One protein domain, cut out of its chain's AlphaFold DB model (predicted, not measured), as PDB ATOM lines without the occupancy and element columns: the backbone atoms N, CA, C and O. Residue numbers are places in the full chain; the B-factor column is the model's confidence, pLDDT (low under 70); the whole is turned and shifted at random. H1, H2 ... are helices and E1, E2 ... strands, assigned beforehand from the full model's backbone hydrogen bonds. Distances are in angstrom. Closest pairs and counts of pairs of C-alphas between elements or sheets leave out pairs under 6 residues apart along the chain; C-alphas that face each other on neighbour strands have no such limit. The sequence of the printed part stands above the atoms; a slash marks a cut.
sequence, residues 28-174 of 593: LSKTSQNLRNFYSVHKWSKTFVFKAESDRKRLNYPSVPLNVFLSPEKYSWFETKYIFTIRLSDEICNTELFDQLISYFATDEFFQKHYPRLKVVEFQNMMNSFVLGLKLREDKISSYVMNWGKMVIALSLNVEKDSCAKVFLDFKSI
ATOM      1  N   LEU A  28     -45.461 -51.671 -11.080       53.44
ATOM      2  CA  LEU A  28     -44.149 -51.017 -11.043       53.44
ATOM      3  C   LEU A  28     -44.196 -49.558 -11.517       53.44
ATOM      4  O   LEU A  28     -43.605 -48.687 -10.874       53.44
ATOM      5  N   SER A  29     -44.920 -49.276 -12.606       50.00
ATOM      6  CA  SER A  29     -45.055 -47.934 -13.189       50.00
ATOM      7  C   SER A  29     -45.873 -46.978 -12.304       50.00
ATOM      8  O   SER A  29     -45.438 -45.854 -12.041       50.00
ATOM      9  N   LYS A  30     -47.000 -47.433 -11.736       50.84
ATOM     10  CA  LYS A  30     -47.794 -46.631 -10.779       50.84
ATOM     11  C   LYS A  30     -47.045 -46.350  -9.475       50.84
ATOM     12  O   LYS A  30     -47.019 -45.210  -9.014       50.84
ATOM     13  N   THR A  31     -46.399 -47.363  -8.899       52.47
ATOM     14  CA  THR A  31     -45.626 -47.226  -7.650       52.47
ATOM     15  C   THR A  31     -44.431 -46.298  -7.853       52.47
ATOM     16  O   THR A  31     -44.198 -45.392  -7.060       52.47
ATOM     17  N   SER A  32     -43.738 -46.445  -8.980       50.97
ATOM     18  CA  SER A  32     -42.699 -45.531  -9.455       50.97
ATOM     19  C   SER A  32     -43.129 -44.068  -9.504       50.97
ATOM     20  O   SER A  32     -42.392 -43.189  -9.060       50.97
ATOM     21  N   GLN A  33     -44.298 -43.796 -10.085       51.97
ATOM     22  CA  GLN A  33     -44.791 -42.439 -10.290       51.97
ATOM     23  C   GLN A  33     -45.251 -41.803  -8.974       51.97
ATOM     24  O   GLN A  33     -44.981 -40.627  -8.733       51.97
ATOM     25  N   ASN A  34     -45.831 -42.603  -8.078       50.59
ATOM     26  CA  ASN A  34     -46.136 -42.183  -6.713       50.59
ATOM     27  C   ASN A  34     -44.855 -41.883  -5.918       50.59
ATOM     28  O   ASN A  34     -44.764 -40.825  -5.304       50.59
ATOM     29  N   LEU A  35     -43.830 -42.741  -5.993       52.06
ATOM     30  CA  LEU A  35     -42.537 -42.497  -5.342       52.06
ATOM     31  C   LEU A  35     -41.837 -41.246  -5.898       52.06
ATOM     32  O   LEU A  35     -41.317 -40.467  -5.110       52.06
ATOM     33  N   ARG A  36     -41.876 -40.988  -7.217       52.56
ATOM     34  CA  ARG A  36     -41.387 -39.717  -7.798       52.56
ATOM     35  C   ARG A  36     -42.083 -38.510  -7.180       52.56
ATOM     36  O   ARG A  36     -41.417 -37.562  -6.783       52.56
ATOM     37  N   ASN A  37     -43.410 -38.556  -7.066       51.06
ATOM     38  CA  ASN A  37     -44.178 -37.460  -6.481       51.06
ATOM     39  C   ASN A  37     -43.806 -37.240  -5.002       51.06
ATOM     40  O   ASN A  37     -43.634 -36.094  -4.591       51.06
ATOM     41  N   PHE A  38     -43.586 -38.312  -4.233       49.22
ATOM     42  CA  PHE A  38     -43.185 -38.237  -2.824       49.22
ATOM     43  C   PHE A  38     -41.728 -37.793  -2.604       49.22
ATOM     44  O   PHE A  38     -41.456 -37.000  -1.704       49.22
ATOM     45  N   TYR A  39     -40.784 -38.248  -3.433       47.91
ATOM     46  CA  TYR A  39     -39.361 -37.898  -3.323       47.91
ATOM     47  C   TYR A  39     -38.968 -36.614  -4.069       47.91
ATOM     48  O   TYR A  39     -37.836 -36.156  -3.907       47.91
ATOM     49  N   SER A  40     -39.890 -35.991  -4.814       47.12
ATOM     50  CA  SER A  40     -39.680 -34.706  -5.508       47.12
ATOM     51  C   SER A  40     -39.242 -33.558  -4.580       47.12
ATOM     52  O   SER A  40     -38.622 -32.595  -5.026       47.12
ATOM     53  N   VAL A  41     -39.520 -33.681  -3.276       46.69
ATOM     54  CA  VAL A  41     -39.176 -32.699  -2.232       46.69
ATOM     55  C   VAL A  41     -37.705 -32.806  -1.781       46.69
ATOM     56  O   VAL A  41     -37.174 -31.892  -1.149       46.69
ATOM     57  N   HIS A  42     -37.001 -33.891  -2.119       53.72
ATOM     58  CA  HIS A  42     -35.620 -34.115  -1.681       53.72
ATOM     59  C   HIS A  42     -34.612 -33.498  -2.662       53.72
ATOM     60  O   HIS A  42     -34.622 -33.764  -3.861       53.72
ATOM     61  N   LYS A  43     -33.682 -32.675  -2.157       61.03
ATOM     62  CA  LYS A  43     -32.608 -32.076  -2.967       61.03
ATOM     63  C   LYS A  43     -31.519 -33.116  -3.273       61.03
ATOM     64  O   LYS A  43     -30.468 -33.113  -2.636       61.03
ATOM     65  N   TRP A  44     -31.721 -33.935  -4.309       69.06
ATOM     66  CA  TRP A  44     -30.785 -34.957  -4.832       69.06
ATOM     67  C   TRP A  44     -29.440 -34.421  -5.364       69.06
ATOM     68  O   TRP A  44     -28.651 -35.159  -5.947       69.06
ATOM     69  N   SER A  45     -29.135 -33.137  -5.143       78.44
ATOM     70  CA  SER A  45     -27.895 -32.487  -5.586       78.44
ATOM     71  C   SER A  45     -26.618 -33.239  -5.196       78.44
ATOM     72  O   SER A  45     -25.646 -33.219  -5.954       78.44
ATOM     73  N   LYS A  46     -26.647 -33.936  -4.056       83.25
ATOM     74  CA  LYS A  46     -25.592 -34.813  -3.550       83.25
ATOM     75  C   LYS A  46     -26.218 -36.153  -3.185       83.25
ATOM     76  O   LYS A  46     -27.218 -36.161  -2.478       83.25
ATOM     77  N   THR A  47     -25.641 -37.255  -3.649       84.31
ATOM     78  CA  THR A  47     -26.169 -38.607  -3.406       84.31
ATOM     79  C   THR A  47     -25.062 -39.533  -2.910       84.31
ATOM     80  O   THR A  47     -23.955 -39.508  -3.451       84.31
ATOM     81  N   PHE A  48     -25.353 -40.361  -1.908       85.62
ATOM     82  CA  PHE A  48     -24.476 -41.437  -1.451       85.62
ATOM     83  C   PHE A  48     -24.897 -42.774  -2.070       85.62
ATOM     84  O   PHE A  48     -26.075 -43.117  -2.068       85.62
ATOM     85  N   VAL A  49     -23.948 -43.537  -2.595       85.62
ATOM     86  CA  VAL A  49     -24.194 -44.849  -3.197       85.62
ATOM     87  C   VAL A  49     -23.540 -45.909  -2.327       85.62
ATOM     88  O   VAL A  49     -22.349 -45.813  -2.025       85.62
ATOM     89  N   PHE A  50     -24.312 -46.919  -1.935       83.56
ATOM     90  CA  PHE A  50     -23.864 -48.008  -1.066       83.56
ATOM     91  C   PHE A  50     -24.090 -49.382  -1.705       83.56
ATOM     92  O   PHE A  50     -24.906 -49.528  -2.617       83.56
ATOM     93  N   LYS A  51     -23.352 -50.396  -1.241       78.62
ATOM     94  CA  LYS A  51     -23.480 -51.779  -1.716       78.62
ATOM     95  C   LYS A  51     -24.467 -52.559  -0.852       78.62
ATOM     96  O   LYS A  51     -25.463 -53.055  -1.372       78.62
ATOM     97  N   ALA A  52     -24.197 -52.649   0.445       74.31
ATOM     98  CA  ALA A  52     -25.054 -53.269   1.446       74.31
ATOM     99  C   ALA A  52     -25.559 -52.220   2.448       74.31
ATOM    100  O   ALA A  52     -24.931 -51.179   2.640       74.31
ATOM    101  N   GLU A  53     -26.695 -52.484   3.098       66.19
ATOM    102  CA  GLU A  53     -27.288 -51.550   4.072       66.19
ATOM    103  C   GLU A  53     -26.340 -51.263   5.248       66.19
ATOM    104  O   GLU A  53     -26.325 -50.154   5.773       66.19
ATOM    105  N   SER A  54     -25.483 -52.227   5.603       69.44
ATOM    106  CA  SER A  54     -24.402 -52.058   6.586       69.44
ATOM    107  C   SER A  54     -23.442 -50.918   6.251       69.44
ATOM    108  O   SER A  54     -22.859 -50.319   7.150       69.44
ATOM    109  N   ASP A  55     -23.292 -50.599   4.966       65.00
ATOM    110  CA  ASP A  55     -22.323 -49.622   4.464       65.00
ATOM    111  C   ASP A  55     -22.933 -48.216   4.410       65.00
ATOM    112  O   ASP A  55     -22.277 -47.232   4.048       65.00
ATOM    113  N   ARG A  56     -24.225 -48.110   4.741       66.19
ATOM    114  CA  ARG A  56     -24.946 -46.852   4.773       66.19
ATOM    115  C   ARG A  56     -24.444 -46.015   5.941       66.19
ATOM    116  O   ARG A  56     -24.778 -46.234   7.102       66.19
ATOM    117  N   LYS A  57     -23.679 -44.974   5.623       63.66
ATOM    118  CA  LYS A  57     -23.333 -43.946   6.606       63.66
ATOM    119  C   LYS A  57     -24.569 -43.079   6.880       63.66
ATOM    120  O   LYS A  57     -25.299 -42.727   5.950       63.66
ATOM    121  N   ARG A  58     -24.792 -42.707   8.150       52.75
ATOM    122  CA  ARG A  58     -25.771 -41.678   8.562       52.75
ATOM    123  C   ARG A  58     -25.288 -40.298   8.097       52.75
ATOM    124  O   ARG A  58     -24.838 -39.482   8.890       52.75
ATOM    125  N   LEU A  59     -25.282 -40.081   6.788       57.53
ATOM    126  CA  LEU A  59     -24.946 -38.805   6.172       57.53
ATOM    127  C   LEU A  59     -26.232 -38.007   5.954       57.53
ATOM    128  O   LEU A  59     -27.276 -38.587   5.666       57.53
ATOM    129  N   ASN A  60     -26.138 -36.676   5.977       59.91
ATOM    130  CA  ASN A  60     -27.215 -35.767   5.554       59.91
ATOM    131  C   ASN A  60     -27.417 -35.777   4.017       59.91
ATOM    132  O   ASN A  60     -27.681 -34.738   3.410       59.91
ATOM    133  N   TYR A  61     -27.241 -36.931   3.367       66.75
ATOM    134  CA  TYR A  61     -27.395 -37.127   1.928       66.75
ATOM    135  C   TYR A  61     -28.431 -38.220   1.656       66.75
ATOM    136  O   TYR A  61     -28.434 -39.237   2.350       66.75
ATOM    137  N   PRO A  62     -29.269 -38.061   0.618       74.12
ATOM    138  CA  PRO A  62     -30.013 -39.173   0.047       74.12
ATOM    139  C   PRO A  62     -29.069 -40.326  -0.316       74.12
ATOM    140  O   PRO A  62     -28.039 -40.109  -0.961       74.12
ATOM    141  N   SER A  63     -29.427 -41.542   0.096       80.94
ATOM    142  CA  SER A  63     -28.629 -42.749  -0.133       80.94
ATOM    143  C   SER A  63     -29.357 -43.703  -1.073       80.94
ATOM    144  O   SER A  63     -30.556 -43.926  -0.906       80.94
ATOM    145  N   VAL A  64     -28.642 -44.297  -2.031       80.69
ATOM    146  CA  VAL A  64     -29.192 -45.281  -2.975       80.69
ATOM    147  C   VAL A  64     -28.298 -46.517  -3.110       80.69
ATOM    148  O   VAL A  64     -27.074 -46.400  -3.045       80.69
ATOM    149  N   PRO A  65     -28.877 -47.705  -3.347       83.06
ATOM    150  CA  PRO A  65     -28.095 -48.891  -3.670       83.06
ATOM    151  C   PRO A  65     -27.351 -48.753  -5.004       83.06
ATOM    152  O   PRO A  65     -27.856 -48.146  -5.951       83.06
ATOM    153  N   LEU A  66     -26.196 -49.410  -5.122       82.75
ATOM    154  CA  LEU A  66     -25.373 -49.431  -6.336       82.75
ATOM    155  C   LEU A  66     -26.170 -49.821  -7.590       82.75
ATOM    156  O   LEU A  66     -26.063 -49.156  -8.611       82.75
ATOM    157  N   ASN A  67     -27.032 -50.836  -7.508       79.06
ATOM    158  CA  ASN A  67     -27.843 -51.273  -8.652       79.06
ATOM    159  C   ASN A  67     -28.833 -50.200  -9.133       79.06
ATOM    160  O   ASN A  67     -29.132 -50.132 -10.324       79.06
ATOM    161  N   VAL A  68     -29.318 -49.344  -8.225       79.69
ATOM    162  CA  VAL A  68     -30.187 -48.212  -8.579       79.69
ATOM    163  C   VAL A  68     -29.394 -47.153  -9.337       79.69
ATOM    164  O   VAL A  68     -29.868 -46.633 -10.344       79.69
ATOM    165  N   PHE A  69     -28.160 -46.895  -8.902       85.38
ATOM    166  CA  PHE A  69     -27.226 -46.016  -9.601       85.38
ATOM    167  C   PHE A  69     -26.804 -46.563 -10.982       85.38
ATOM    168  O   PHE A  69     -26.678 -45.796 -11.937       85.38
ATOM    169  N   LEU A  70     -26.608 -47.874 -11.125       83.56
ATOM    170  CA  LEU A  70     -26.183 -48.481 -12.392       83.56
ATOM    171  C   LEU A  70     -27.317 -48.643 -13.417       83.56
ATOM    172  O   LEU A  70     -27.042 -48.764 -14.607       83.56
ATOM    173  N   SER A  71     -28.582 -48.661 -12.991       80.75
ATOM    174  CA  SER A  71     -29.740 -48.814 -13.891       80.75
ATOM    175  C   SER A  71     -30.868 -47.821 -13.584       80.75
ATOM    176  O   SER A  71     -31.999 -48.240 -13.318       80.75
ATOM    177  N   PRO A  72     -30.606 -46.502 -13.606       77.31
ATOM    178  CA  PRO A  72     -31.583 -45.492 -13.200       77.31
ATOM    179  C   PRO A  72     -32.864 -45.520 -14.053       77.31
ATOM    180  O   PRO A  72     -33.943 -45.209 -13.561       77.31
ATOM    181  N   GLU A  73     -32.791 -45.968 -15.308       73.50
ATOM    182  CA  GLU A  73     -33.954 -46.161 -16.182       73.50
ATOM    183  C   GLU A  73     -34.941 -47.223 -15.680       73.50
ATOM    184  O   GLU A  73     -36.135 -47.126 -15.966       73.50
ATOM    185  N   LYS A  74     -34.473 -48.213 -14.907       69.56
ATOM    186  CA  LYS A  74     -35.338 -49.217 -14.266       69.56
ATOM    187  C   LYS A  74     -36.001 -48.673 -13.001       69.56
ATOM    188  O   LYS A  74     -37.066 -49.151 -12.615       69.56
ATOM    189  N   TYR A  75     -35.395 -47.673 -12.360       63.69
ATOM    190  CA  TYR A  75     -35.804 -47.160 -11.055       63.69
ATOM    191  C   TYR A  75     -36.270 -45.712 -11.154       63.69
ATOM    192  O   TYR A  75     -35.551 -44.760 -10.868       63.69
ATOM    193  N   SER A  76     -37.541 -45.553 -11.504       52.97
ATOM    194  CA  SER A  76     -38.187 -44.255 -11.698       52.97
ATOM    195  C   SER A  76     -37.973 -43.212 -10.619       52.97
ATOM    196  O   SER A  76     -38.024 -42.030 -10.925       52.97
ATOM    197  N   TRP A  77     -37.882 -43.609  -9.357       63.00
ATOM    198  CA  TRP A  77     -37.900 -42.676  -8.234       63.00
ATOM    199  C   TRP A  77     -36.569 -41.935  -8.054       63.00
ATOM    200  O   TRP A  77     -36.498 -40.998  -7.264       63.00
ATOM    201  N   PHE A  78     -35.529 -42.318  -8.798       71.50
ATOM    202  CA  PHE A  78     -34.207 -41.723  -8.711       71.50
ATOM    203  C   PHE A  78     -34.016 -40.613  -9.758       71.50
ATOM    204  O   PHE A  78     -33.759 -40.864 -10.936       71.50
ATOM    205  N   GLU A  79     -34.166 -39.353  -9.340       72.75
ATOM    206  CA  GLU A  79     -34.133 -38.193 -10.241       72.75
ATOM    207  C   GLU A  79     -32.707 -37.737 -10.597       72.75
ATOM    208  O   GLU A  79     -32.200 -36.710 -10.136       72.75
ATOM    209  N   THR A  80     -32.066 -38.479 -11.496       82.81
ATOM    210  CA  THR A  80     -30.663 -38.279 -11.895       82.81
ATOM    211  C   THR A  80     -30.335 -36.897 -12.472       82.81
ATOM    212  O   THR A  80     -29.212 -36.412 -12.338       82.81
ATOM    213  N   LYS A  81     -31.321 -36.210 -13.070       81.94
ATOM    214  CA  LYS A  81     -31.163 -34.879 -13.689       81.94
ATOM    215  C   LYS A  81     -30.786 -33.765 -12.708       81.94
ATOM    216  O   LYS A  81     -30.373 -32.697 -13.152       81.94
ATOM    217  N   TYR A  82     -30.955 -33.973 -11.402       81.56
ATOM    218  CA  TYR A  82     -30.625 -32.988 -10.366       81.56
ATOM    219  C   TYR A  82     -29.345 -33.310  -9.598       81.56
ATOM    220  O   TYR A  82     -28.965 -32.539  -8.721       81.56
ATOM    221  N   ILE A  83     -28.674 -34.413  -9.928       83.19
ATOM    222  CA  ILE A  83     -27.485 -34.873  -9.217       83.19
ATOM    223  C   ILE A  83     -26.255 -34.151  -9.767       83.19
ATOM    224  O   ILE A  83     -25.959 -34.232 -10.956       83.19
ATOM    225  N   PHE A  84     -25.529 -33.457  -8.888       86.19
ATOM    226  CA  PHE A  84     -24.266 -32.784  -9.209       86.19
ATOM    227  C   PHE A  84     -23.055 -33.530  -8.649       86.19
ATOM    228  O   PHE A  84     -21.962 -33.440  -9.216       86.19
ATOM    229  N   THR A  85     -23.243 -34.262  -7.549       86.44
ATOM    230  CA  THR A  85     -22.186 -35.017  -6.874       86.44
ATOM    231  C   THR A  85     -22.687 -36.390  -6.446       86.44
ATOM    232  O   THR A  85     -23.740 -36.508  -5.817       86.44
ATOM    233  N   ILE A  86     -21.897 -37.416  -6.744       88.25
ATOM    234  CA  ILE A  86     -22.117 -38.787  -6.282       88.25
ATOM    235  C   ILE A  86     -20.961 -39.176  -5.380       88.25
ATOM    236  O   ILE A  86     -19.818 -38.919  -5.727       88.25
ATOM    237  N   ARG A  87     -21.247 -39.799  -4.241       87.19
ATOM    238  CA  ARG A  87     -20.234 -40.349  -3.342       87.19
ATOM    239  C   ARG A  87     -20.404 -41.857  -3.239       87.19
ATOM    240  O   ARG A  87     -21.464 -42.311  -2.829       87.19
ATOM    241  N   LEU A  88     -19.374 -42.614  -3.589       86.06
ATOM    242  CA  LEU A  88     -19.364 -44.072  -3.523       86.06
ATOM    243  C   LEU A  88     -18.826 -44.540  -2.163       86.06
ATOM    244  O   LEU A  88     -17.817 -44.022  -1.679       86.06
ATOM    245  N   SER A  89     -19.512 -45.510  -1.558       79.88
ATOM    246  CA  SER A  89     -19.042 -46.248  -0.381       79.88
ATOM    247  C   SER A  89     -17.759 -47.028  -0.674       79.88
ATOM    248  O   SER A  89     -17.590 -47.548  -1.776       79.88
ATOM    249  N   ASP A  90     -16.893 -47.167   0.329       73.31
ATOM    250  CA  ASP A  90     -15.635 -47.919   0.234       73.31
ATOM    251  C   ASP A  90     -15.844 -49.392  -0.148       73.31
ATOM    252  O   ASP A  90     -15.119 -49.929  -0.986       73.31
ATOM    253  N   GLU A  91     -16.898 -50.020   0.381       69.50
ATOM    254  CA  GLU A  91     -17.221 -51.442   0.177       69.50
ATOM    255  C   GLU A  91     -17.667 -51.789  -1.253       69.50
ATOM    256  O   GLU A  91     -17.645 -52.955  -1.669       69.50
ATOM    257  N   ILE A  92     -18.050 -50.779  -2.044       62.97
ATOM    258  CA  ILE A  92     -18.339 -50.949  -3.476       62.97
ATOM    259  C   ILE A  92     -17.065 -51.341  -4.236       62.97
ATOM    260  O   ILE A  92     -17.146 -51.971  -5.288       62.97
ATOM    261  N   CYS A  93     -15.890 -51.001  -3.713       57.38
ATOM    262  CA  CYS A  93     -14.635 -51.116  -4.441       57.38
ATOM    263  C   CYS A  93     -13.813 -52.372  -4.110       57.38
ATOM    264  O   CYS A  93     -12.669 -52.476  -4.548       57.38
ATOM    265  N   ASN A  94     -14.403 -53.361  -3.430       60.28
ATOM    266  CA  ASN A  94     -13.858 -54.720  -3.428       60.28
ATOM    267  C   ASN A  94     -13.871 -55.270  -4.875       60.28
ATOM    268  O   ASN A  94     -14.841 -55.092  -5.614       60.28
ATOM    269  N   THR A  95     -12.756 -55.876  -5.284       57.19
ATOM    270  CA  THR A  95     -12.262 -56.024  -6.671       57.19
ATOM    271  C   THR A  95     -13.286 -56.386  -7.757       57.19
ATOM    272  O   THR A  95     -13.210 -55.816  -8.843       57.19
ATOM    273  N   GLU A  96     -14.260 -57.258  -7.488       61.62
ATOM    274  CA  GLU A  96     -15.245 -57.722  -8.486       61.62
ATOM    275  C   GLU A  96     -16.242 -56.643  -8.946       61.62
ATOM    276  O   GLU A  96     -16.618 -56.587 -10.117       61.62
ATOM    277  N   LEU A  97     -16.687 -55.766  -8.043       62.72
ATOM    278  CA  LEU A  97     -17.631 -54.687  -8.377       62.72
ATOM    279  C   LEU A  97     -16.925 -53.468  -8.958       62.72
ATOM    280  O   LEU A  97     -17.509 -52.708  -9.732       62.72
ATOM    281  N   PHE A  98     -15.648 -53.309  -8.622       68.56
ATOM    282  CA  PHE A  98     -14.826 -52.263  -9.194       68.56
ATOM    283  C   PHE A  98     -14.678 -52.434 -10.710       68.56
ATOM    284  O   PHE A  98     -14.751 -51.448 -11.439       68.56
ATOM    285  N   ASP A  99     -14.566 -53.674 -11.198       71.25
ATOM    286  CA  ASP A  99     -14.498 -53.959 -12.635       71.25
ATOM    287  C   ASP A  99     -15.745 -53.505 -13.399       71.25
ATOM    288  O   ASP A  99     -15.643 -52.970 -14.504       71.25
ATOM    289  N   GLN A 100     -16.919 -53.623 -12.777       73.56
ATOM    290  CA  GLN A 100     -18.160 -53.114 -13.358       73.56
ATOM    291  C   GLN A 100     -18.123 -51.588 -13.479       73.56
ATOM    292  O   GLN A 100     -18.537 -51.048 -14.505       73.56
ATOM    293  N   LEU A 101     -17.580 -50.896 -12.469       77.19
ATOM    294  CA  LEU A 101     -17.472 -49.439 -12.468       77.19
ATOM    295  C   LEU A 101     -16.576 -48.909 -13.590       77.19
ATOM    296  O   LEU A 101     -16.941 -47.914 -14.213       77.19
ATOM    297  N   ILE A 102     -15.453 -49.570 -13.889       80.44
ATOM    298  CA  ILE A 102     -14.485 -49.117 -14.909       80.44
ATOM    299  C   ILE A 102     -15.157 -48.880 -16.254       80.44
ATOM    300  O   ILE A 102     -14.884 -47.872 -16.896       80.44
ATOM    301  N   SER A 103     -16.051 -49.782 -16.669       82.00
ATOM    302  CA  SER A 103     -16.733 -49.673 -17.961       82.00
ATOM    303  C   SER A 103     -17.503 -48.356 -18.115       82.00
ATOM    304  O   SER A 103     -17.522 -47.780 -19.200       82.00
ATOM    305  N   TYR A 104     -18.050 -47.821 -17.018       83.81
ATOM    306  CA  TYR A 104     -18.764 -46.542 -17.000       83.81
ATOM    307  C   TYR A 104     -17.840 -45.321 -16.947       83.81
ATOM    308  O   TYR A 104     -18.285 -44.224 -17.258       83.81
ATOM    309  N   PHE A 105     -16.576 -45.496 -16.549       82.75
ATOM    310  CA  PHE A 105     -15.541 -44.454 -16.569       82.75
ATOM    311  C   PHE A 105     -14.624 -44.543 -17.797       82.75
ATOM    312  O   PHE A 105     -13.813 -43.645 -18.019       82.75
ATOM    313  N   ALA A 106     -14.732 -45.600 -18.607       81.56
ATOM    314  CA  ALA A 106     -13.977 -45.735 -19.848       81.56
ATOM    315  C   ALA A 106     -14.336 -44.616 -20.840       81.56
ATOM    316  O   ALA A 106     -13.456 -44.079 -21.514       81.56
ATOM    317  N   THR A 107     -15.609 -44.214 -20.868       80.75
ATOM    318  CA  THR A 107     -16.137 -43.079 -21.635       80.75
ATOM    319  C   THR A 107     -17.028 -42.211 -20.743       80.75
ATOM    320  O   THR A 107     -17.485 -42.652 -19.692       80.75
ATOM    321  N   ASP A 108     -17.297 -40.965 -21.137       78.38
ATOM    322  CA  ASP A 108     -18.225 -40.082 -20.414       78.38
ATOM    323  C   ASP A 108     -19.700 -40.287 -20.825       78.38
ATOM    324  O   ASP A 108     -20.597 -39.658 -20.262       78.38
ATOM    325  N   GLU A 109     -19.978 -41.194 -21.769       87.06
ATOM    326  CA  GLU A 109     -21.302 -41.399 -22.373       87.06
ATOM    327  C   GLU A 109     -22.365 -41.833 -21.361       87.06
ATOM    328  O   GLU A 109     -23.486 -41.318 -21.380       87.06
ATOM    329  N   PHE A 110     -22.023 -42.750 -20.448       88.56
ATOM    330  CA  PHE A 110     -22.947 -43.201 -19.405       88.56
ATOM    331  C   PHE A 110     -23.421 -42.023 -18.550       88.56
ATOM    332  O   PHE A 110     -24.623 -41.830 -18.351       88.56
ATOM    333  N   PHE A 111     -22.485 -41.190 -18.093       88.69
ATOM    334  CA  PHE A 111     -22.802 -40.037 -17.263       88.69
ATOM    335  C   PHE A 111     -23.526 -38.944 -18.043       88.69
ATOM    336  O   PHE A 111     -24.496 -38.396 -17.533       88.69
ATOM    337  N   GLN A 112     -23.143 -38.665 -19.289       87.25
ATOM    338  CA  GLN A 112     -23.867 -37.700 -20.121       87.25
ATOM    339  C   GLN A 112     -25.323 -38.121 -20.352       87.25
ATOM    340  O   GLN A 112     -26.231 -37.292 -20.274       87.25
ATOM    341  N   LYS A 113     -25.556 -39.412 -20.610       88.88
ATOM    342  CA  LYS A 113     -26.885 -39.957 -20.892       88.88
ATOM    343  C   LYS A 113     -27.761 -40.030 -19.645       88.88
ATOM    344  O   LYS A 113     -28.922 -39.629 -19.688       88.88
ATOM    345  N   HIS A 114     -27.227 -40.568 -18.551       87.56
ATOM    346  CA  HIS A 114     -28.019 -40.883 -17.366       87.56
ATOM    347  C   HIS A 114     -27.929 -39.810 -16.278       87.56
ATOM    348  O   HIS A 114     -28.880 -39.664 -15.521       87.56
ATOM    349  N   TYR A 115     -26.857 -39.015 -16.222       89.50
ATOM    350  CA  TYR A 115     -26.588 -38.012 -15.183       89.50
ATOM    351  C   TYR A 115     -26.103 -36.672 -15.773       89.50
ATOM    352  O   TYR A 115     -25.005 -36.208 -15.466       89.50
ATOM    353  N   PRO A 116     -26.916 -35.987 -16.595       85.88
ATOM    354  CA  PRO A 116     -26.463 -34.875 -17.440       85.88
ATOM    355  C   PRO A 116     -25.954 -33.631 -16.688       85.88
ATOM    356  O   PRO A 116     -25.380 -32.735 -17.302       85.88
ATOM    357  N   ARG A 117     -26.189 -33.528 -15.372       86.31
ATOM    358  CA  ARG A 117     -25.696 -32.427 -14.520       86.31
ATOM    359  C   ARG A 117     -24.589 -32.846 -13.554       86.31
ATOM    360  O   ARG A 117     -24.119 -32.007 -12.780       86.31
ATOM    361  N   LEU A 118     -24.184 -34.112 -13.586       87.56
ATOM    362  CA  LEU A 118     -23.167 -34.646 -12.697       87.56
ATOM    363  C   LEU A 118     -21.818 -34.029 -13.038       87.56
ATOM    364  O   LEU A 118     -21.371 -34.059 -14.180       87.56
ATOM    365  N   LYS A 119     -21.178 -33.454 -12.021       86.25
ATOM    366  CA  LYS A 119     -19.868 -32.815 -12.146       86.25
ATOM    367  C   LYS A 119     -18.772 -33.659 -11.522       86.25
ATOM    368  O   LYS A 119     -17.655 -33.658 -12.025       86.25
ATOM    369  N   VAL A 120     -19.078 -34.350 -10.421       87.69
ATOM    370  CA  VAL A 120     -18.072 -35.022  -9.592       87.69
ATOM    371  C   VAL A 120     -18.570 -36.374  -9.092       87.69
ATOM    372  O   VAL A 120     -19.675 -36.468  -8.551       87.69
ATOM    373  N   VAL A 121     -17.717 -37.393  -9.195       87.81
ATOM    374  CA  VAL A 121     -17.843 -38.658  -8.464       87.81
ATOM    375  C   VAL A 121     -16.743 -38.740  -7.407       87.81
ATOM    376  O   VAL A 121     -15.561 -38.647  -7.724       87.81
ATOM    377  N   GLU A 122     -17.126 -38.881  -6.144       86.75
ATOM    378  CA  GLU A 122     -16.244 -38.964  -4.985       86.75
ATOM    379  C   GLU A 122     -16.119 -40.422  -4.521       86.75
ATOM    380  O   GLU A 122     -17.117 -41.072  -4.217       86.75
ATOM    381  N   PHE A 123     -14.896 -40.927  -4.423       80.50
ATOM    382  CA  PHE A 123     -14.566 -42.209  -3.806       80.50
ATOM    383  C   PHE A 123     -14.123 -41.947  -2.373       80.50
ATOM    384  O   PHE A 123     -13.226 -41.136  -2.172       80.50
ATOM    385  N   GLN A 124     -14.717 -42.619  -1.386       76.69
ATOM    386  CA  GLN A 124     -14.339 -42.442   0.024       76.69
ATOM    387  C   GLN A 124     -12.901 -42.895   0.343       76.69
ATOM    388  O   GLN A 124     -12.287 -42.362   1.266       76.69
ATOM    389  N   ASN A 125     -12.344 -43.797  -0.470       73.94
ATOM    390  CA  ASN A 125     -10.975 -44.282  -0.362       73.94
ATOM    391  C   ASN A 125     -10.176 -43.917  -1.619       73.94
ATOM    392  O   ASN A 125     -10.551 -44.240  -2.751       73.94
ATOM    393  N   MET A 126      -9.033 -43.266  -1.405       70.75
ATOM    394  CA  MET A 126      -8.109 -42.854  -2.460       70.75
ATOM    395  C   MET A 126      -7.606 -44.031  -3.308       70.75
ATOM    396  O   MET A 126      -7.484 -43.886  -4.528       70.75
ATOM    397  N   MET A 127      -7.373 -45.202  -2.708       72.56
ATOM    398  CA  MET A 127      -6.881 -46.386  -3.421       72.56
ATOM    399  C   MET A 127      -7.783 -46.745  -4.605       72.56
ATOM    400  O   MET A 127      -7.301 -47.121  -5.668       72.56
ATOM    401  N   ASN A 128      -9.090 -46.526  -4.471       75.00
ATOM    402  CA  ASN A 128     -10.058 -46.822  -5.521       75.00
ATOM    403  C   ASN A 128      -9.837 -45.940  -6.752       75.00
ATOM    404  O   ASN A 128      -9.798 -46.435  -7.869       75.00
ATOM    405  N   SER A 129      -9.610 -44.639  -6.573       72.44
ATOM    406  CA  SER A 129      -9.299 -43.747  -7.698       72.44
ATOM    407  C   SER A 129      -7.944 -44.037  -8.351       72.44
ATOM    408  O   SER A 129      -7.796 -43.871  -9.560       72.44
ATOM    409  N   PHE A 130      -6.974 -44.524  -7.570       73.44
ATOM    410  CA  PHE A 130      -5.680 -44.954  -8.088       73.44
ATOM    411  C   PHE A 130      -5.826 -46.214  -8.953       73.44
ATOM    412  O   PHE A 130      -5.345 -46.245 -10.083       73.44
ATOM    413  N   VAL A 131      -6.571 -47.217  -8.473       76.62
ATOM    414  CA  VAL A 131      -6.906 -48.422  -9.248       76.62
ATOM    415  C   VAL A 131      -7.737 -48.069 -10.485       76.62
ATOM    416  O   VAL A 131      -7.499 -48.642 -11.546       76.62
ATOM    417  N   LEU A 132      -8.662 -47.102 -10.395       78.12
ATOM    418  CA  LEU A 132      -9.401 -46.596 -11.559       78.12
ATOM    419  C   LEU A 132      -8.433 -46.064 -12.614       78.12
ATOM    420  O   LEU A 132      -8.505 -46.462 -13.772       78.12
ATOM    421  N   GLY A 133      -7.507 -45.199 -12.198       76.06
ATOM    422  CA  GLY A 133      -6.485 -44.652 -13.079       76.06
ATOM    423  C   GLY A 133      -5.630 -45.742 -13.729       76.06
ATOM    424  O   GLY A 133      -5.386 -45.661 -14.929       76.06
ATOM    425  N   LEU A 134      -5.247 -46.786 -12.977       76.31
ATOM    426  CA  LEU A 134      -4.401 -47.893 -13.470       76.31
ATOM    427  C   LEU A 134      -5.119 -48.736 -14.511       76.31
ATOM    428  O   LEU A 134      -4.500 -49.249 -15.433       76.31
ATOM    429  N   LYS A 135      -6.427 -48.920 -14.343       78.44
ATOM    430  CA  LYS A 135      -7.216 -49.732 -15.265       78.44
ATOM    431  C   LYS A 135      -7.676 -48.949 -16.492       78.44
ATOM    432  O   LYS A 135      -7.932 -49.556 -17.523       78.44
ATOM    433  N   LEU A 136      -7.766 -47.621 -16.400       78.12
ATOM    434  CA  LEU A 136      -8.034 -46.755 -17.551       78.12
ATOM    435  C   LEU A 136      -6.765 -46.492 -18.376       78.12
ATOM    436  O   LEU A 136      -6.823 -46.494 -19.600       78.12
ATOM    437  N   ARG A 137      -5.608 -46.295 -17.732       71.31
ATOM    438  CA  ARG A 137      -4.312 -46.105 -18.397       71.31
ATOM    439  C   ARG A 137      -3.405 -47.298 -18.113       71.31
ATOM    440  O   ARG A 137      -2.925 -47.440 -16.998       71.31
ATOM    441  N   GLU A 138      -3.091 -48.084 -19.139       58.75
ATOM    442  CA  GLU A 138      -2.109 -49.184 -19.044       58.75
ATOM    443  C   GLU A 138      -0.659 -48.695 -18.786       58.75
ATOM    444  O   GLU A 138       0.231 -49.501 -18.519       58.75
ATOM    445  N   ASP A 139      -0.421 -47.373 -18.806       56.34
ATOM    446  CA  ASP A 139       0.873 -46.714 -18.584       56.34
ATOM    447  C   ASP A 139       0.955 -45.951 -17.245       56.34
ATOM    448  O   ASP A 139      -0.040 -45.713 -16.560       56.34
ATOM    449  N   LYS A 140       2.170 -45.491 -16.893       56.91
ATOM    450  CA  LYS A 140       2.481 -44.717 -15.673       56.91
ATOM    451  C   LYS A 140       1.449 -43.609 -15.393       56.91
ATOM    452  O   LYS A 140       1.301 -42.662 -16.168       56.91
ATOM    453  N   ILE A 141       0.790 -43.693 -14.239       57.75
ATOM    454  CA  ILE A 141      -0.135 -42.663 -13.749       57.75
ATOM    455  C   ILE A 141       0.655 -41.548 -13.064       57.75
ATOM    456  O   ILE A 141       1.589 -41.809 -12.305       57.75
ATOM    457  N   SER A 142       0.241 -40.304 -13.306       60.28
ATOM    458  CA  SER A 142       0.621 -39.162 -12.470       60.28
ATOM    459  C   SER A 142       0.112 -39.357 -11.037       60.28
ATOM    460  O   SER A 142      -1.035 -39.740 -10.825       60.28
ATOM    461  N   SER A 143       0.935 -39.047 -10.038       60.28
ATOM    462  CA  SER A 143       0.581 -39.161  -8.614       60.28
ATOM    463  C   SER A 143      -0.451 -38.126  -8.134       60.28
ATOM    464  O   SER A 143      -0.806 -38.123  -6.959       60.28
ATOM    465  N   TYR A 144      -0.949 -37.255  -9.021       68.94
ATOM    466  CA  TYR A 144      -1.759 -36.089  -8.653       68.94
ATOM    467  C   TYR A 144      -3.098 -36.028  -9.376       68.94
ATOM    468  O   TYR A 144      -4.167 -36.049  -8.765       68.94
ATOM    469  N   VAL A 145      -3.011 -35.893 -10.698       74.25
ATOM    470  CA  VAL A 145      -4.117 -35.574 -11.585       74.25
ATOM    471  C   VAL A 145      -3.914 -36.366 -12.866       74.25
ATOM    472  O   VAL A 145      -2.861 -36.281 -13.498       74.25
ATOM    473  N   MET A 146      -4.926 -37.130 -13.254       79.06
ATOM    474  CA  MET A 146      -4.951 -37.864 -14.510       79.06
ATOM    475  C   MET A 146      -6.076 -37.332 -15.392       79.06
ATOM    476  O   MET A 146      -7.245 -37.367 -15.019       79.06
ATOM    477  N   ASN A 147      -5.709 -36.875 -16.587       78.12
ATOM    478  CA  ASN A 147      -6.650 -36.486 -17.628       78.12
ATOM    479  C   ASN A 147      -7.082 -37.729 -18.428       78.12
ATOM    480  O   ASN A 147      -6.228 -38.462 -18.930       78.12
ATOM    481  N   TRP A 148      -8.392 -37.954 -18.561       78.81
ATOM    482  CA  TRP A 148      -8.978 -39.059 -19.328       78.81
ATOM    483  C   TRP A 148     -10.201 -38.587 -20.122       78.81
ATOM    484  O   TRP A 148     -11.277 -38.359 -19.567       78.81
ATOM    485  N   GLY A 149     -10.048 -38.406 -21.435       78.69
ATOM    486  CA  GLY A 149     -11.086 -37.769 -22.250       78.69
ATOM    487  C   GLY A 149     -11.387 -36.353 -21.741       78.69
ATOM    488  O   GLY A 149     -10.491 -35.513 -21.700       78.69
ATOM    489  N   LYS A 150     -12.638 -36.089 -21.336       79.12
ATOM    490  CA  LYS A 150     -13.043 -34.832 -20.667       79.12
ATOM    491  C   LYS A 150     -12.952 -34.885 -19.140       79.12
ATOM    492  O   LYS A 150     -13.175 -33.867 -18.483       79.12
ATOM    493  N   MET A 151     -12.658 -36.061 -18.594       84.00
ATOM    494  CA  MET A 151     -12.640 -36.316 -17.165       84.00
ATOM    495  C   MET A 151     -11.259 -36.051 -16.576       84.00
ATOM    496  O   MET A 151     -10.231 -36.220 -17.235       84.00
ATOM    497  N   VAL A 152     -11.245 -35.669 -15.307       83.31
ATOM    498  CA  VAL A 152     -10.034 -35.426 -14.532       83.31
ATOM    499  C   VAL A 152     -10.137 -36.202 -13.230       83.31
ATOM    500  O   VAL A 152     -11.012 -35.942 -12.405       83.31
ATOM    501  N   ILE A 153      -9.246 -37.167 -13.043       81.25
ATOM    502  CA  ILE A 153      -9.141 -37.961 -11.823       81.25
ATOM    503  C   ILE A 153      -8.140 -37.253 -10.916       81.25
ATOM    504  O   ILE A 153      -6.942 -37.264 -11.188       81.25
ATOM    505  N   ALA A 154      -8.637 -36.611  -9.864       75.75
ATOM    506  CA  ALA A 154      -7.830 -35.981  -8.830       75.75
ATOM    507  C   ALA A 154      -7.725 -36.914  -7.620       75.75
ATOM    508  O   ALA A 154      -8.727 -37.267  -6.983       75.75
ATOM    509  N   LEU A 155      -6.498 -37.299  -7.291       69.88
ATOM    510  CA  LEU A 155      -6.210 -38.155  -6.151       69.88
ATOM    511  C   LEU A 155      -6.117 -37.272  -4.892       69.88
ATOM    512  O   LEU A 155      -5.198 -36.467  -4.760       69.88
ATOM    513  N   SER A 156      -7.090 -37.378  -3.978       58.19
ATOM    514  CA  SER A 156      -7.045 -36.670  -2.686       58.19
ATOM    515  C   SER A 156      -6.269 -37.491  -1.664       58.19
ATOM    516  O   SER A 156      -6.537 -38.678  -1.495       58.19
ATOM    517  N   LEU A 157      -5.332 -36.854  -0.966       52.88
ATOM    518  CA  LEU A 157      -4.398 -37.510  -0.048       52.88
ATOM    519  C   LEU A 157      -4.479 -36.976   1.387       52.88
ATOM    520  O   LEU A 157      -3.496 -37.048   2.123       52.88
ATOM    521  N   ASN A 158      -5.628 -36.446   1.819       46.09
ATOM    522  CA  ASN A 158      -5.763 -36.113   3.235       46.09
ATOM    523  C   ASN A 158      -5.981 -37.404   4.037       46.09
ATOM    524  O   ASN A 158      -7.069 -37.955   4.004       46.09
ATOM    525  N   VAL A 159      -4.952 -37.896   4.734       42.28
ATOM    526  CA  VAL A 159      -4.993 -39.124   5.565       42.28
ATOM    527  C   VAL A 159      -5.963 -38.988   6.758       42.28
ATOM    528  O   VAL A 159      -6.360 -39.975   7.371       42.28
ATOM    529  N   GLU A 160      -6.398 -37.770   7.077       46.50
ATOM    530  CA  GLU A 160      -7.400 -37.505   8.108       46.50
ATOM    531  C   GLU A 160      -8.825 -37.632   7.546       46.50
ATOM    532  O   GLU A 160      -9.192 -36.841   6.684       46.50
ATOM    533  N   LYS A 161      -9.584 -38.620   8.061       40.72
ATOM    534  CA  LYS A 161     -11.052 -38.901   8.085       40.72
ATOM    535  C   LYS A 161     -11.992 -38.516   6.914       40.72
ATOM    536  O   LYS A 161     -13.114 -39.009   6.903       40.72
ATOM    537  N   ASP A 162     -11.554 -37.770   5.906       45.12
ATOM    538  CA  ASP A 162     -12.305 -37.312   4.730       45.12
ATOM    539  C   ASP A 162     -11.449 -37.418   3.446       45.12
ATOM    540  O   ASP A 162     -11.501 -36.558   2.563       45.12
ATOM    541  N   SER A 163     -10.650 -38.487   3.324       53.62
ATOM    542  CA  SER A 163      -9.785 -38.806   2.174       53.62
ATOM    543  C   SER A 163     -10.577 -39.155   0.900       53.62
ATOM    544  O   SER A 163     -10.494 -40.269   0.388       53.62
ATOM    545  N   CYS A 164     -11.391 -38.237   0.384       60.94
ATOM    546  CA  CYS A 164     -12.235 -38.507  -0.775       60.94
ATOM    547  C   CYS A 164     -11.495 -38.203  -2.080       60.94
ATOM    548  O   CYS A 164     -11.306 -37.033  -2.418       60.94
ATOM    549  N   ALA A 165     -11.135 -39.220  -2.860       71.25
ATOM    550  CA  ALA A 165     -10.666 -38.989  -4.222       71.25
ATOM    551  C   ALA A 165     -11.816 -38.593  -5.148       71.25
ATOM    552  O   ALA A 165     -12.957 -39.002  -4.937       71.25
ATOM    553  N   LYS A 166     -11.535 -37.777  -6.167       82.50
ATOM    554  CA  LYS A 166     -12.575 -37.154  -6.993       82.50
ATOM    555  C   LYS A 166     -12.314 -37.377  -8.469       82.50
ATOM    556  O   LYS A 166     -11.231 -37.095  -8.964       82.50
ATOM    557  N   VAL A 167     -13.337 -37.817  -9.184       84.88
ATOM    558  CA  VAL A 167     -13.373 -37.828 -10.643       84.88
ATOM    559  C   VAL A 167     -14.288 -36.701 -11.083       84.88
ATOM    560  O   VAL A 167     -15.499 -36.749 -10.868       84.88
ATOM    561  N   PHE A 168     -13.704 -35.666 -11.667       85.75
ATOM    562  CA  PHE A 168     -14.433 -34.581 -12.304       85.75
ATOM    563  C   PHE A 168     -14.801 -35.013 -13.718       85.75
ATOM    564  O   PHE A 168     -13.933 -35.453 -14.462       85.75
ATOM    565  N   LEU A 169     -16.071 -34.893 -14.096       84.50
ATOM    566  CA  LEU A 169     -16.556 -35.373 -15.396       84.50
ATOM    567  C   LEU A 169     -16.388 -34.354 -16.534       84.50
ATOM    568  O   LEU A 169     -16.540 -34.699 -17.702       84.50
ATOM    569  N   ASP A 170     -16.062 -33.107 -16.192       80.25
ATOM    570  CA  ASP A 170     -15.816 -32.023 -17.140       80.25
ATOM    571  C   ASP A 170     -14.705 -31.107 -16.612       80.25
ATOM    572  O   ASP A 170     -14.874 -30.459 -15.571       80.25
ATOM    573  N   PHE A 171     -13.595 -31.007 -17.350       74.81
ATOM    574  CA  PHE A 171     -12.480 -30.103 -17.046       74.81
ATOM    575  C   PHE A 171     -12.918 -28.641 -16.874       74.81
ATOM    576  O   PHE A 171     -12.309 -27.908 -16.095       74.81
ATOM    577  N   LYS A 172     -14.000 -28.207 -17.538       73.50
ATOM    578  CA  LYS A 172     -14.507 -26.834 -17.406       73.50
ATOM    579  C   LYS A 172     -15.133 -26.552 -16.043       73.50
ATOM    580  O   LYS A 172     -15.302 -25.398 -15.664       73.50
ATOM    581  N   SER A 173     -15.512 -27.592 -15.310       69.62
ATOM    582  CA  SER A 173     -16.159 -27.455 -14.007       69.62
ATOM    583  C   SER A 173     -15.172 -27.378 -12.838       69.62
ATOM    584  O   SER A 173     -15.593 -27.174 -11.698       69.62
ATOM    585  N   ILE A 174     -13.873 -27.524 -13.111       77.19
ATOM    586  CA  ILE A 174     -12.822 -27.587 -12.099       77.19
ATOM    587  C   ILE A 174     -12.304 -26.183 -11.817       77.19
ATOM    588  O   ILE A 174     -11.476 -25.652 -12.550       77.19
TER     589      ILE A 174
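Overview. This is residues 28 to 174 of the 593 residues of the protein "F-box domain-containing protein" of Saprochaete ingens (UniProt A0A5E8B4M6). A strongly twisted sheet of seven strands runs through the domain, with H6 packed over its E7 and E6 end, H2 over E1, and H4 side-on between them reaching H6; H1 lies off beyond the E2 edge, at one end of the long axis. The printed part has 147 residues, with six named helices and seven named strands in the order H1 E1 E2 H2 E3 H3 H4 H5 E4 H6 E5 E6 E7. The sheet runs E2 E1 E3 E4 E7 E6 E5 and is mixed; the class is mixed, helices and strands. The whole is compact, with a radius of gyration of the C-alphas of 15.4 A, yet elongated, spanning 51 by 30 by 28 A.

Along the chain. The strands are E2, residues 63 to 65; E1, 46 to 50, 13.5 A long; E3, 85 to 88; E4, 120 to 123; E7, 165 to 168; E6, 151 to 154; and E5, 145 to 148. The helices are H1, residues 28 to 39, 16.0 A; H2, 66 to 70; H3, 90 to 93; H4, 95 to 106, 16.8 A; H5, 109 to 114; and H6, 126 to 136, 15.6 A. C-alpha 28 is at (-44.149, -51.017, -11.043) and C-alpha 168, ending E7, at (-14.433, -34.581, -12.304).

Arrangement. E2, E1, E3 and E4 are parallel neighbours, with N 64 and O 48 at 2.8 A, N 49 and O 87 at 2.8 A, and N 122 and O 86 at 2.7 A. E4 and E7 are antiparallel, N 123 and O 165 at 2.8 A. E5, E6 and E7 form a meander, each strand the antiparallel neighbour of the one before, with N 153 and O 146 at 2.8 A and N 168 and O 152 at 2.8 A. H6 is on the sheet, over E7 and E6, at a height of 8.7 A; the closest C-alphas of H6 and E7, Met 126 and Ala 165, are 5.0 A apart. H4 touches H6 with residues 102 to 106 alone, at a steep tilt of 60 degrees, the same way; the C-alphas of Ala 106 and Leu 136 are closest, 6.5 A. H2 is over E1, and H3 only grazes the sheet. H5 is not on the sheet. H1 is not on the sheet and touches no helix. Every O i to N i+4 pair is within hydrogen-bond range in H1, H2, H5 and H6, and 5 of 8 in H4; H3 is too short for one.

Size, cuts and confidence. The farthest C-alphas, Lys 30 and Lys 140, are 50.5 A apart. The printed part has no cut. The links E1 to E2 and H2 to E3 are long. Mean pLDDT of the printed part is 71.7; 56 residues are under 70, among them 28 to 44 and 155 to 164.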